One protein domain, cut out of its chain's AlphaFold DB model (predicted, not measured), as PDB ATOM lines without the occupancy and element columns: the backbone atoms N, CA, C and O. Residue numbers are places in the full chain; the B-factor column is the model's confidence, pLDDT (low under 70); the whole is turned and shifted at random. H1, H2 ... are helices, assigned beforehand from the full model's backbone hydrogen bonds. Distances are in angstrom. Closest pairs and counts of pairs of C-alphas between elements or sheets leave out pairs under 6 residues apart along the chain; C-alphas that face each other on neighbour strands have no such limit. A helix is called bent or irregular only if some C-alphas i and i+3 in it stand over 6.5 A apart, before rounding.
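AT A GLANCE: This is residues 224 to 310 of the 310 residues of the protein "Sensory transduction histidine kinase" of Candidatus Methanoperedens sp. BLZ1 (UniProt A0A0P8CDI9). Two long helices, H1 and then H2, run the same way nearly side by side but shifted along their length, joined by a long loop that folds back. After H2 a loose tail turns back along H2, turns again near residue 298, and residues 304 to 310 stick out. The 87 printed residues have two named helices and no named strand; the class is all helix. The whole is loose, radius of gyration of the C-alphas 17.1 A, spans 62 by 26 by 17 A.

HOW THE PARTS SIT: H1, residues 224 to 245, has a kink of 31 degrees near residue 231; it is neither bent nor irregular, but only just: C-alphas 230 and 233 are 6.4 A apart. H2, residues 260 to 286, touches H1 with residues 261 to 272 alone, at a shallow tilt of 8 degrees; the closest C-alphas, of Pro 233 and His 261, are 6.6 A apart. Every O i to N i+4 pair is within hydrogen-bond range in H2, 16 of 18 in H1.

IN THESE COORDINATES: H1 begins at C-alpha 224 (154.948, 97.943, 184.089) and is 30.4 A long. H2, 39.3 A long, ends at C-alpha 286 (132.377, 142.615, 195.578).

THE WHOLE: The C-alphas farthest apart, of Asn 224 and Pro 310, are 63.2 A apart. The printed part has no cut; the link from H1 to H2 is long, 14 residues. Residues 295 to 310 have pLDDT under 70.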
ATOM      1  N   ASN A 224     156.289  97.563 183.639       97.38
ATOM      2  CA  ASN A 224     154.948  97.943 184.089       97.38
ATOM      3  C   ASN A 224     154.989  98.700 185.424       97.38
ATOM      4  O   ASN A 224     154.374  99.755 185.538       97.38
ATOM      5  N   ASN A 225     155.785  98.233 186.390       97.81
ATOM      6  CA  ASN A 225     155.969  98.925 187.669       97.81
ATOM      7  C   ASN A 225     156.572 100.328 187.482       97.81
ATOM      8  O   ASN A 225     156.163 101.276 188.153       97.81
ATOM      9  N   MET A 226     157.529 100.476 186.558       96.69
ATOM     10  CA  MET A 226     158.091 101.780 186.195       96.69
ATOM     11  C   MET A 226     157.021 102.697 185.589       96.69
ATOM     12  O   MET A 226     156.943 103.866 185.967       96.69
ATOM     13  N   LEU A 227     156.181 102.181 184.687       95.94
ATOM     14  CA  LEU A 227     155.067 102.939 184.116       95.94
ATOM     15  C   LEU A 227     154.081 103.373 185.203       95.94
ATOM     16  O   LEU A 227     153.719 104.543 185.246       95.94
ATOM     17  N   ASP A 228     153.690 102.488 186.116       95.75
ATOM     18  CA  ASP A 228     152.764 102.833 187.200       95.75
ATOM     19  C   ASP A 228     153.345 103.910 188.128       95.75
ATOM     20  O   ASP A 228     152.645 104.860 188.485       95.75
ATOM     21  N   ALA A 229     154.640 103.821 188.450       95.44
ATOM     22  CA  ALA A 229     155.334 104.820 189.261       95.44
ATOM     23  C   ALA A 229     155.369 106.212 188.604       95.44
ATOM     24  O   ALA A 229     155.285 107.217 189.309       95.44
ATOM     25  N   ILE A 230     155.465 106.275 187.271       94.44
ATOM     26  CA  ILE A 230     155.462 107.530 186.504       94.44
ATOM     27  C   ILE A 230     154.038 108.069 186.322       94.44
ATOM     28  O   ILE A 230     153.798 109.273 186.429       94.44
ATOM     29  N   LEU A 231     153.083 107.189 186.022       94.62
ATOM     30  CA  LEU A 231     151.742 107.579 185.595       94.62
ATOM     31  C   LEU A 231     150.818 107.912 186.755       94.62
ATOM     32  O   LEU A 231     149.961 108.778 186.590       94.62
ATOM     33  N   LEU A 232     150.987 107.278 187.920       95.56
ATOM     34  CA  LEU A 232     150.130 107.542 189.074       95.56
ATOM     35  C   LEU A 232     150.171 109.028 189.491       95.56
ATOM     36  O   LEU A 232     149.097 109.626 189.602       95.56
ATOM     37  N   PRO A 233     151.342 109.685 189.638       96.94
ATOM     38  CA  PRO A 233     151.361 111.106 189.964       96.94
ATOM     39  C   PRO A 233     150.827 112.022 188.872       96.94
ATOM     40  O   PRO A 233     150.166 113.013 189.178       96.94
ATOM     41  N   ILE A 234     151.096 111.701 187.606       94.88
ATOM     42  CA  ILE A 234     150.598 112.485 186.469       94.88
ATOM     43  C   ILE A 234     149.069 112.418 186.415       94.88
ATOM     44  O   ILE A 234     148.409 113.440 186.229       94.88
ATOM     45  N   ALA A 235     148.497 111.229 186.616       95.06
ATOM     46  CA  ALA A 235     147.054 111.034 186.664       95.06
ATOM     47  C   ALA A 235     146.414 111.837 187.804       95.06
ATOM     48  O   ALA A 235     145.396 112.491 187.579       95.06
ATOM     49  N   GLU A 236     147.031 111.860 188.990       97.31
ATOM     50  CA  GLU A 236     146.526 112.653 190.116       97.31
ATOM     51  C   GLU A 236     146.605 114.163 189.850       97.31
ATOM     52  O   GLU A 236     145.641 114.887 190.100       97.31
ATOM     53  N   GLY A 237     147.706 114.643 189.268       96.50
ATOM     54  CA  GLY A 237     147.819 116.035 188.825       96.50
ATOM     55  C   GLY A 237     146.723 116.407 187.822       96.50
ATOM     56  O   GLY A 237     146.021 117.402 188.005       96.50
ATOM     57  N   ASN A 238     146.509 115.569 186.805       95.69
ATOM     58  CA  ASN A 238     145.461 115.773 185.802       95.69
ATOM     59  C   ASN A 238     144.053 115.762 186.409       95.69
ATOM     60  O   ASN A 238     143.208 116.562 186.005       95.69
ATOM     61  N   ARG A 239     143.795 114.891 187.391       97.31
ATOM     62  CA  ARG A 239     142.524 114.842 188.122       97.31
ATOM     63  C   ARG A 239     142.248 116.169 188.829       97.31
ATOM     64  O   ARG A 239     141.165 116.730 188.667       97.31
ATOM     65  N   VAL A 240     143.235 116.701 189.549       97.56
ATOM     66  CA  VAL A 240     143.121 117.987 190.257       97.56
ATOM     67  C   VAL A 240     142.963 119.148 189.275       97.56
ATOM     68  O   VAL A 240     142.071 119.973 189.452       97.56
ATOM     69  N   LEU A 241     143.732 119.182 188.183       97.06
ATOM     70  CA  LEU A 241     143.569 120.192 187.127       97.06
ATOM     71  C   LEU A 241     142.171 120.152 186.488       97.06
ATOM     72  O   LEU A 241     141.601 121.199 186.175       97.06
ATOM     73  N   HIS A 242     141.582 118.964 186.325       97.38
ATOM     74  CA  HIS A 242     140.215 118.824 185.826       97.38
ATOM     75  C   HIS A 242     139.177 119.393 186.808       97.38
ATOM     76  O   HIS A 242     138.246 120.077 186.381       97.38
ATOM     77  N   LEU A 243     139.359 119.172 188.115       96.31
ATOM     78  CA  LEU A 243     138.516 119.771 189.155       96.31
ATOM     79  C   LEU A 243     138.636 121.298 189.181       96.31
ATOM     80  O   LEU A 243     137.612 121.982 189.194       96.31
ATOM     81  N   ILE A 244     139.864 121.821 189.101       94.69
ATOM     82  CA  ILE A 244     140.145 123.261 189.018       94.69
ATOM     83  C   ILE A 244     139.419 123.878 187.820       94.69
ATOM     84  O   ILE A 244     138.715 124.875 187.975       94.69
ATOM     85  N   ARG A 245     139.512 123.254 186.638       93.56
ATOM     86  CA  ARG A 245     138.794 123.699 185.431       93.56
ATOM     87  C   ARG A 245     137.276 123.749 185.637       93.56
ATOM     88  O   ARG A 245     136.618 124.621 185.080       93.56
ATOM     89  N   GLY A 246     136.719 122.817 186.410       91.38
ATOM     90  CA  GLY A 246     135.299 122.786 186.772       91.38
ATOM     91  C   GLY A 246     134.903 123.758 187.892       91.38
ATOM     92  O   GLY A 246     133.743 123.759 188.297       91.38
ATOM     93  N   GLY A 247     135.842 124.552 188.418       90.88
ATOM     94  CA  GLY A 247     135.622 125.478 189.533       90.88
ATOM     95  C   GLY A 247     135.640 124.817 190.916       90.88
ATOM     96  O   GLY A 247     135.347 125.472 191.916       90.88
ATOM     97  N   ASN A 248     135.984 123.528 191.012       92.81
ATOM     98  CA  ASN A 248     136.129 122.842 192.291       92.81
ATOM     99  C   ASN A 248     137.571 122.964 192.805       92.81
ATOM    100  O   ASN A 248     138.441 122.176 192.448       92.81
ATOM    101  N   LEU A 249     137.800 123.925 193.702       93.38
ATOM    102  CA  LEU A 249     139.085 124.145 194.376       93.38
ATOM    103  C   LEU A 249     139.150 123.502 195.771       93.38
ATOM    104  O   LEU A 249     139.865 123.987 196.645       93.38
ATOM    105  N   ARG A 250     138.397 122.432 196.036       92.75
ATOM    106  CA  ARG A 250     138.444 121.757 197.347       92.75
ATOM    107  C   ARG A 250     139.549 120.717 197.455       92.75
ATOM    108  O   ARG A 250     139.963 120.398 198.563       92.75
ATOM    109  N   GLU A 251     139.996 120.182 196.328       96.00
ATOM    110  CA  GLU A 251     140.942 119.072 196.292       96.00
ATOM    111  C   GLU A 251     142.311 119.504 195.779       96.00
ATOM    112  O   GLU A 251     142.427 120.416 194.960       96.00
ATOM    113  N   ARG A 252     143.336 118.817 196.278       96.50
ATOM    114  CA  ARG A 252     144.752 119.055 196.002       96.50
ATOM    115  C   ARG A 252     145.423 117.748 195.617       96.50
ATOM    116  O   ARG A 252     144.888 116.670 195.869       96.50
ATOM    117  N   VAL A 253     146.618 117.841 195.042       97.06
ATOM    118  CA  VAL A 253     147.459 116.661 194.822       97.06
ATOM    119  C   VAL A 253     148.039 116.250 196.174       97.06
ATOM    120  O   VAL A 253     148.991 116.866 196.654       97.06
ATOM    121  N   GLU A 254     147.467 115.222 196.804       95.94
ATOM    122  CA  GLU A 254     147.837 114.805 198.170       95.94
ATOM    123  C   GLU A 254     148.731 113.568 198.229       95.94
ATOM    124  O   GLU A 254     149.396 113.324 199.237       95.94
ATOM    125  N   ILE A 255     148.825 112.813 197.134       96.31
ATOM    126  CA  ILE A 255     149.689 111.634 197.074       96.31
ATOM    127  C   ILE A 255     151.151 111.983 197.408       96.31
ATOM    128  O   ILE A 255     151.622 113.118 197.237       96.31
ATOM    129  N   ASN A 256     151.883 110.977 197.885       95.06
ATOM    130  CA  ASN A 256     153.298 111.121 198.185       95.06
ATOM    131  C   ASN A 256     154.109 111.198 196.886       95.06
ATOM    132  O   ASN A 256     154.277 110.195 196.193       95.06
ATOM    133  N   CYS A 257     154.643 112.378 196.589       94.62
ATOM    134  CA  CYS A 257     155.502 112.626 195.439       94.62
ATOM    135  C   CYS A 257     156.930 112.934 195.900       94.62
ATOM    136  O   CYS A 257     157.134 113.617 196.903       94.62
ATOM    137  N   LYS A 258     157.928 112.465 195.148       94.12
ATOM    138  CA  LYS A 258     159.353 112.744 195.390       94.12
ATOM    139  C   LYS A 258     160.017 113.253 194.113       94.12
ATOM    140  O   LYS A 258     159.532 112.974 193.018       94.12
ATOM    141  N   GLY A 259     161.137 113.963 194.252       95.75
ATOM    142  CA  GLY A 259     161.933 114.433 193.113       95.75
ATOM    143  C   GLY A 259     161.113 115.283 192.143       95.75
ATOM    144  O   GLY A 259     160.423 116.211 192.560       95.75
ATOM    145  N   ASP A 260     161.149 114.953 190.853       95.94
ATOM    146  CA  ASP A 260     160.439 115.721 189.823       95.94
ATOM    147  C   ASP A 260     158.912 115.659 189.962       95.94
ATOM    148  O   ASP A 260     158.228 116.649 189.700       95.94
ATOM    149  N   HIS A 261     158.360 114.560 190.484       97.12
ATOM    150  CA  HIS A 261     156.932 114.503 190.795       97.12
ATOM    151  C   HIS A 261     156.547 115.433 191.954       97.12
ATOM    152  O   HIS A 261     155.412 115.904 191.987       97.12
ATOM    153  N   ALA A 262     157.457 115.710 192.898       96.12
ATOM    154  CA  ALA A 262     157.195 116.683 193.963       96.12
ATOM    155  C   ALA A 262     157.110 118.099 193.384       96.12
ATOM    156  O   ALA A 262     156.135 118.790 193.638       96.12
ATOM    157  N   LYS A 263     158.038 118.471 192.489       94.94
ATOM    158  CA  LYS A 263     157.979 119.757 191.768       94.94
ATOM    159  C   LYS A 263     156.662 119.926 191.007       94.94
ATOM    160  O   LYS A 263     156.063 120.993 191.037       94.94
ATOM    161  N   MET A 264     156.195 118.867 190.340       96.12
ATOM    162  CA  MET A 264     154.900 118.872 189.650       96.12
ATOM    163  C   MET A 264     153.730 119.056 190.629       96.12
ATOM    164  O   MET A 264     152.850 119.872 190.368       96.12
ATOM    165  N   LYS A 265     153.721 118.322 191.752       96.12
ATOM    166  CA  LYS A 265     152.722 118.485 192.823       96.12
ATOM    167  C   LYS A 265     152.693 119.928 193.329       96.12
ATOM    168  O   LYS A 265     151.615 120.509 193.405       96.12
ATOM    169  N   ASP A 266     153.857 120.499 193.624       93.62
ATOM    170  CA  ASP A 266     153.987 121.861 194.141       93.62
ATOM    171  C   ASP A 266     153.499 122.892 193.118       93.62
ATOM    172  O   ASP A 266     152.772 123.810 193.478       93.62
ATOM    173  N   ALA A 267     153.803 122.703 191.830       92.62
ATOM    174  CA  ALA A 267     153.310 123.574 190.765       92.62
ATOM    175  C   ALA A 267     151.776 123.526 190.629       92.62
ATOM    176  O   ALA A 267     151.127 124.571 190.580       92.62
ATOM    177  N   VAL A 268     151.177 122.328 190.602       94.94
ATOM    178  CA  VAL A 268     149.712 122.170 190.503       94.94
ATOM    179  C   VAL A 268     149.014 122.743 191.739       94.94
ATOM    180  O   VAL A 268     148.033 123.476 191.610       94.94
ATOM    181  N   ASN A 269     149.534 122.457 192.936       94.44
ATOM    182  CA  ASN A 269     148.985 122.994 194.179       94.44
ATOM    183  C   ASN A 269     149.206 124.513 194.296       94.44
ATOM    184  O   ASN A 269     148.337 125.206 194.812       94.44
ATOM    185  N   GLY A 270     150.293 125.056 193.748       90.75
ATOM    186  CA  GLY A 270     150.522 126.500 193.673       90.75
ATOM    187  C   GLY A 270     149.473 127.221 192.819       90.75
ATOM    188  O   GLY A 270     148.921 128.231 193.249       90.75
ATOM    189  N   VAL A 271     149.114 126.666 191.652       89.88
ATOM    190  CA  VAL A 271     147.999 127.188 190.830       89.88
ATOM    191  C   VAL A 271     146.681 127.148 191.608       89.88
ATOM    192  O   VAL A 271     145.888 128.090 191.555       89.88
ATOM    193  N   HIS A 272     146.448 126.065 192.352       90.88
ATOM    194  CA  HIS A 272     145.278 125.919 193.217       90.88
ATOM    195  C   HIS A 272     145.230 126.970 194.341       90.88
ATOM    196  O   HIS A 272     144.176 127.572 194.555       90.88
ATOM    197  N   ASP A 273     146.350 127.226 195.025       88.88
ATOM    198  CA  ASP A 273     146.453 128.265 196.061       88.88
ATOM    199  C   ASP A 273     146.161 129.651 195.490       88.88
ATOM    200  O   ASP A 273     145.367 130.407 196.057       88.88
ATOM    201  N   TRP A 274     146.751 129.959 194.334       87.69
ATOM    202  CA  TRP A 274     146.582 131.248 193.675       87.69
ATOM    203  C   TRP A 274     145.118 131.528 193.307       87.69
ATOM    204  O   TRP A 274     144.596 132.601 193.613       87.69
ATOM    205  N   LEU A 275     144.409 130.548 192.735       89.69
ATOM    206  CA  LEU A 275     142.985 130.701 192.414       89.69
ATOM    207  C   LEU A 275     142.116 130.883 193.668       89.69
ATOM    208  O   LEU A 275     141.180 131.683 193.657       89.69
ATOM    209  N   ASN A 276     142.420 130.180 194.762       88.25
ATOM    210  CA  ASN A 276     141.699 130.369 196.023       88.25
ATOM    211  C   ASN A 276     141.909 131.778 196.593       88.25
ATOM    212  O   ASN A 276     140.941 132.409 197.028       88.25
ATOM    213  N   ALA A 277     143.142 132.288 196.554       86.62
ATOM    214  CA  ALA A 277     143.446 133.654 196.967       86.62
ATOM    215  C   ALA A 277     142.692 134.684 196.107       86.62
ATOM    216  O   ALA A 277     142.101 135.620 196.653       86.62
ATOM    217  N   LEU A 278     142.625 134.466 194.788       86.94
ATOM    218  CA  LEU A 278     141.886 135.327 193.864       86.94
ATOM    219  C   LEU A 278     140.382 135.363 194.178       86.94
ATOM    220  O   LEU A 278     139.808 136.444 194.267       86.94
ATOM    221  N   ILE A 279     139.750 134.213 194.442       87.62
ATOM    222  CA  ILE A 279     138.326 134.163 194.825       87.62
ATOM    223  C   ILE A 279     138.069 134.937 196.123       87.62
ATOM    224  O   ILE A 279     137.044 135.609 196.261       87.62
ATOM    225  N   VAL A 280     138.965 134.827 197.108       87.12
ATOM    226  CA  VAL A 280     138.847 135.582 198.366       87.12
ATOM    227  C   VAL A 280     138.961 137.082 198.103       87.12
ATOM    228  O   VAL A 280     138.159 137.852 198.633       87.12
ATOM    229  N   TYR A 281     139.923 137.488 197.276       87.44
ATOM    230  CA  TYR A 281     140.125 138.877 196.872       87.44
ATOM    231  C   TYR A 281     138.896 139.453 196.149       87.44
ATOM    232  O   TYR A 281     138.348 140.465 196.587       87.44
ATOM    233  N   GLU A 282     138.386 138.768 195.122       88.62
ATOM    234  CA  GLU A 282     137.192 139.191 194.377       88.62
ATOM    235  C   GLU A 282     135.963 139.317 195.285       88.62
ATOM    236  O   GLU A 282     135.215 140.289 195.187       88.62
ATOM    237  N   LYS A 283     135.772 138.382 196.226       89.12
ATOM    238  CA  LYS A 283     134.677 138.455 197.209       89.12
ATOM    239  C   LYS A 283     134.777 139.675 198.117       89.12
ATOM    240  O   LYS A 283     133.742 140.234 198.471       89.12
ATOM    241  N   LYS A 284     135.979 140.079 198.536       89.12
ATOM    242  CA  LYS A 284     136.162 141.286 199.358       89.12
ATOM    243  C   LYS A 284     135.766 142.536 198.576       89.12
ATOM    244  O   LYS A 284     134.929 143.301 199.050       89.12
ATOM    245  N   ILE A 285     136.264 142.667 197.345       89.44
ATOM    246  CA  ILE A 285     135.929 143.798 196.470       89.44
ATOM    247  C   ILE A 285     134.430 143.841 196.167       89.44
ATOM    248  O   ILE A 285     133.814 144.898 196.286       89.44
ATOM    249  N   ALA A 286     133.813 142.700 195.844       90.31
ATOM    250  CA  ALA A 286     132.377 142.615 195.578       90.31
ATOM    251  C   ALA A 286     131.514 143.031 196.786       90.31
ATOM    252  O   ALA A 286     130.407 143.530 196.607       90.31
ATOM    253  N   ASN A 287     132.032 142.868 198.008       92.19
ATOM    254  CA  ASN A 287     131.389 143.311 199.248       92.19
ATOM    255  C   ASN A 287     131.769 144.750 199.658       92.19
ATOM    256  O   ASN A 287     131.428 145.178 200.759       92.19
ATOM    257  N   GLY A 288     132.455 145.502 198.789       89.06
ATOM    258  CA  GLY A 288     132.796 146.911 199.000       89.06
ATOM    259  C   GLY A 288     134.103 147.164 199.756       89.06
ATOM    260  O   GLY A 288     134.406 148.316 200.061       89.06
ATOM    261  N   ASP A 289     134.894 146.129 200.048       89.50
ATOM    262  CA  ASP A 289     136.224 146.288 200.642       89.50
ATOM    263  C   ASP A 289     137.259 146.610 199.554       89.50
ATOM    264  O   ASP A 289     137.868 145.726 198.949       89.50
ATOM    265  N   LEU A 290     137.457 147.908 199.317       83.25
ATOM    266  CA  LEU A 290     138.460 148.436 198.385       83.25
ATOM    267  C   LEU A 290     139.889 148.419 198.953       83.25
ATOM    268  O   LEU A 290     140.811 148.874 198.281       83.25
ATOM    269  N   THR A 291     140.085 147.925 200.181       84.94
ATOM    270  CA  THR A 291     141.418 147.762 200.786       84.94
ATOM    271  C   THR A 291     141.998 146.367 200.566       84.94
ATOM    272  O   THR A 291     143.123 146.094 200.981       84.94
ATOM    273  N   ALA A 292     141.252 145.475 199.904       81.50
ATOM    274  CA  ALA A 292     141.724 144.146 199.556       81.50
ATOM    275  C   ALA A 292     142.973 144.214 198.662       81.50
ATOM    276  O   ALA A 292     143.038 145.002 197.722       81.50
ATOM    277  N   THR A 293     143.944 143.341 198.927       78.19
ATOM    278  CA  THR A 293     145.167 143.182 198.131       78.19
ATOM    279  C   THR A 293     145.402 141.705 197.831       78.19
ATOM    280  O   THR A 293     145.052 140.839 198.637       78.19
ATOM    281  N   ILE A 294     146.007 141.418 196.681       74.31
ATOM    282  CA  ILE A 294     146.508 140.089 196.325       74.31
ATOM    283  C   ILE A 294     148.035 140.167 196.227       74.31
ATOM    284  O   ILE A 294     148.579 141.036 195.548       74.31
ATOM    285  N   GLU A 295     148.732 139.314 196.973       69.69
ATOM    286  CA  GLU A 295     150.194 139.268 196.941       69.69
ATOM    287  C   GLU A 295     150.669 138.559 195.671       69.69
ATOM    288  O   GLU A 295     150.071 137.575 195.228       69.69
ATOM    289  N   LYS A 296     151.754 139.067 195.079       65.31
ATOM    290  CA  LYS A 296     152.427 138.399 193.964       65.31
ATOM    291  C   LYS A 296     153.057 137.102 194.464       65.31
ATOM    292  O   LYS A 296     153.773 137.120 195.462       65.31
ATOM    293  N   ALA A 297     152.824 135.997 193.763       59.06
ATOM    294  CA  ALA A 297     153.485 134.729 194.045       59.06
ATOM    295  C   ALA A 297     154.949 134.735 193.558       59.06
ATOM    296  O   ALA A 297     155.778 134.015 194.115       59.06
ATOM    297  N   SER A 298     155.288 135.576 192.572       59.94
ATOM    298  CA  SER A 298     156.660 135.826 192.111       59.94
ATOM    299  C   SER A 298     156.909 137.292 191.698       59.94
ATOM    300  O   SER A 298     155.964 138.005 191.352       59.94
ATOM    301  N   PRO A 299     158.168 137.777 191.695       61.66
ATOM    302  CA  PRO A 299     158.520 139.099 191.158       61.66
ATOM    303  C   PRO A 299     158.106 139.307 189.691       61.66
ATOM    304  O   PRO A 299     157.855 140.441 189.278       61.66
ATOM    305  N   GLU A 300     158.016 138.223 188.920       64.06
ATOM    306  CA  GLU A 300     157.629 138.197 187.510       64.06
ATOM    307  C   GLU A 300     156.105 138.156 187.292       64.06
ATOM    308  O   GLU A 300     155.648 138.314 186.155       64.06
ATOM    309  N   ASP A 301     155.307 137.989 188.352       60.97
ATOM    310  CA  ASP A 301     153.851 137.933 188.239       60.97
ATOM    311  C   ASP A 301     153.272 139.273 187.766       60.97
ATOM    312  O   ASP A 301     153.402 140.329 188.407       60.97
ATOM    313  N   GLN A 302     152.546 139.203 186.652       57.94
ATOM    314  CA  GLN A 302     151.725 140.290 186.138       57.94
ATOM    315  C   GLN A 302     150.314 140.171 186.716       57.94
ATOM    316  O   GLN A 302     149.409 139.611 186.100       57.94
ATOM    317  N   ILE A 303     150.107 140.707 187.916       58.38
ATOM    318  CA  ILE A 303     148.756 141.056 188.363       58.38
ATOM    319  C   ILE A 303     148.409 142.316 187.572       58.38
ATOM    320  O   ILE A 303     149.131 143.302 187.693       58.38
ATOM    321  N   HIS A 304     147.410 142.269 186.686       47.16
ATOM    322  CA  HIS A 304     147.014 143.427 185.880       47.16
ATOM    323  C   HIS A 304     146.623 144.599 186.798       47.16
ATOM    324  O   HIS A 304     145.472 144.733 187.205       47.16
ATOM    325  N   GLU A 305     147.581 145.468 187.114       44.38
ATOM    326  CA  GLU A 305     147.317 146.819 187.584       44.38
ATOM    327  C   GLU A 305     146.767 147.578 186.376       44.38
ATOM    328  O   GLU A 305     147.490 147.881 185.426       44.38
ATOM    329  N   TRP A 306     145.455 147.813 186.349       38.41
ATOM    330  CA  TRP A 306     144.874 148.696 185.345       38.41
ATOM    331  C   TRP A 306     145.474 150.090 185.581       38.41
ATOM    332  O   TRP A 306     145.322 150.609 186.691       38.41
ATOM    333  N   PRO A 307     146.161 150.717 184.607       36.16
ATOM    334  CA  PRO A 307     146.629 152.080 184.795       36.16
ATOM    335  C   PRO A 307     145.392 152.942 185.019       36.16
ATOM    336  O   PRO A 307     144.484 152.932 184.186       36.16
ATOM    337  N   HIS A 308     145.325 153.620 186.166       36.34
ATOM    338  CA  HIS A 308     144.256 154.562 186.480       36.34
ATOM    339  C   HIS A 308     143.948 155.401 185.234       36.34
ATOM    340  O   HIS A 308     144.840 156.062 184.696       36.34
ATOM    341  N   ALA A 309     142.716 155.302 184.725       34.44
ATOM    342  CA  ALA A 309     142.283 156.171 183.644       34.44
ATOM    343  C   ALA A 309     142.353 157.631 184.147       34.44
ATOM    344  O   ALA A 309     141.985 157.863 185.303       34.44
ATOM    345  N   PRO A 310     142.872 158.566 183.331       42.00
ATOM    346  CA  PRO A 310     143.048 159.967 183.708       42.00
ATOM    347  C   PRO A 310     141.727 160.696 183.976       42.00
ATOM    348  O   PRO A 310     140.694 160.305 183.383       42.00
TER     349      PRO A 310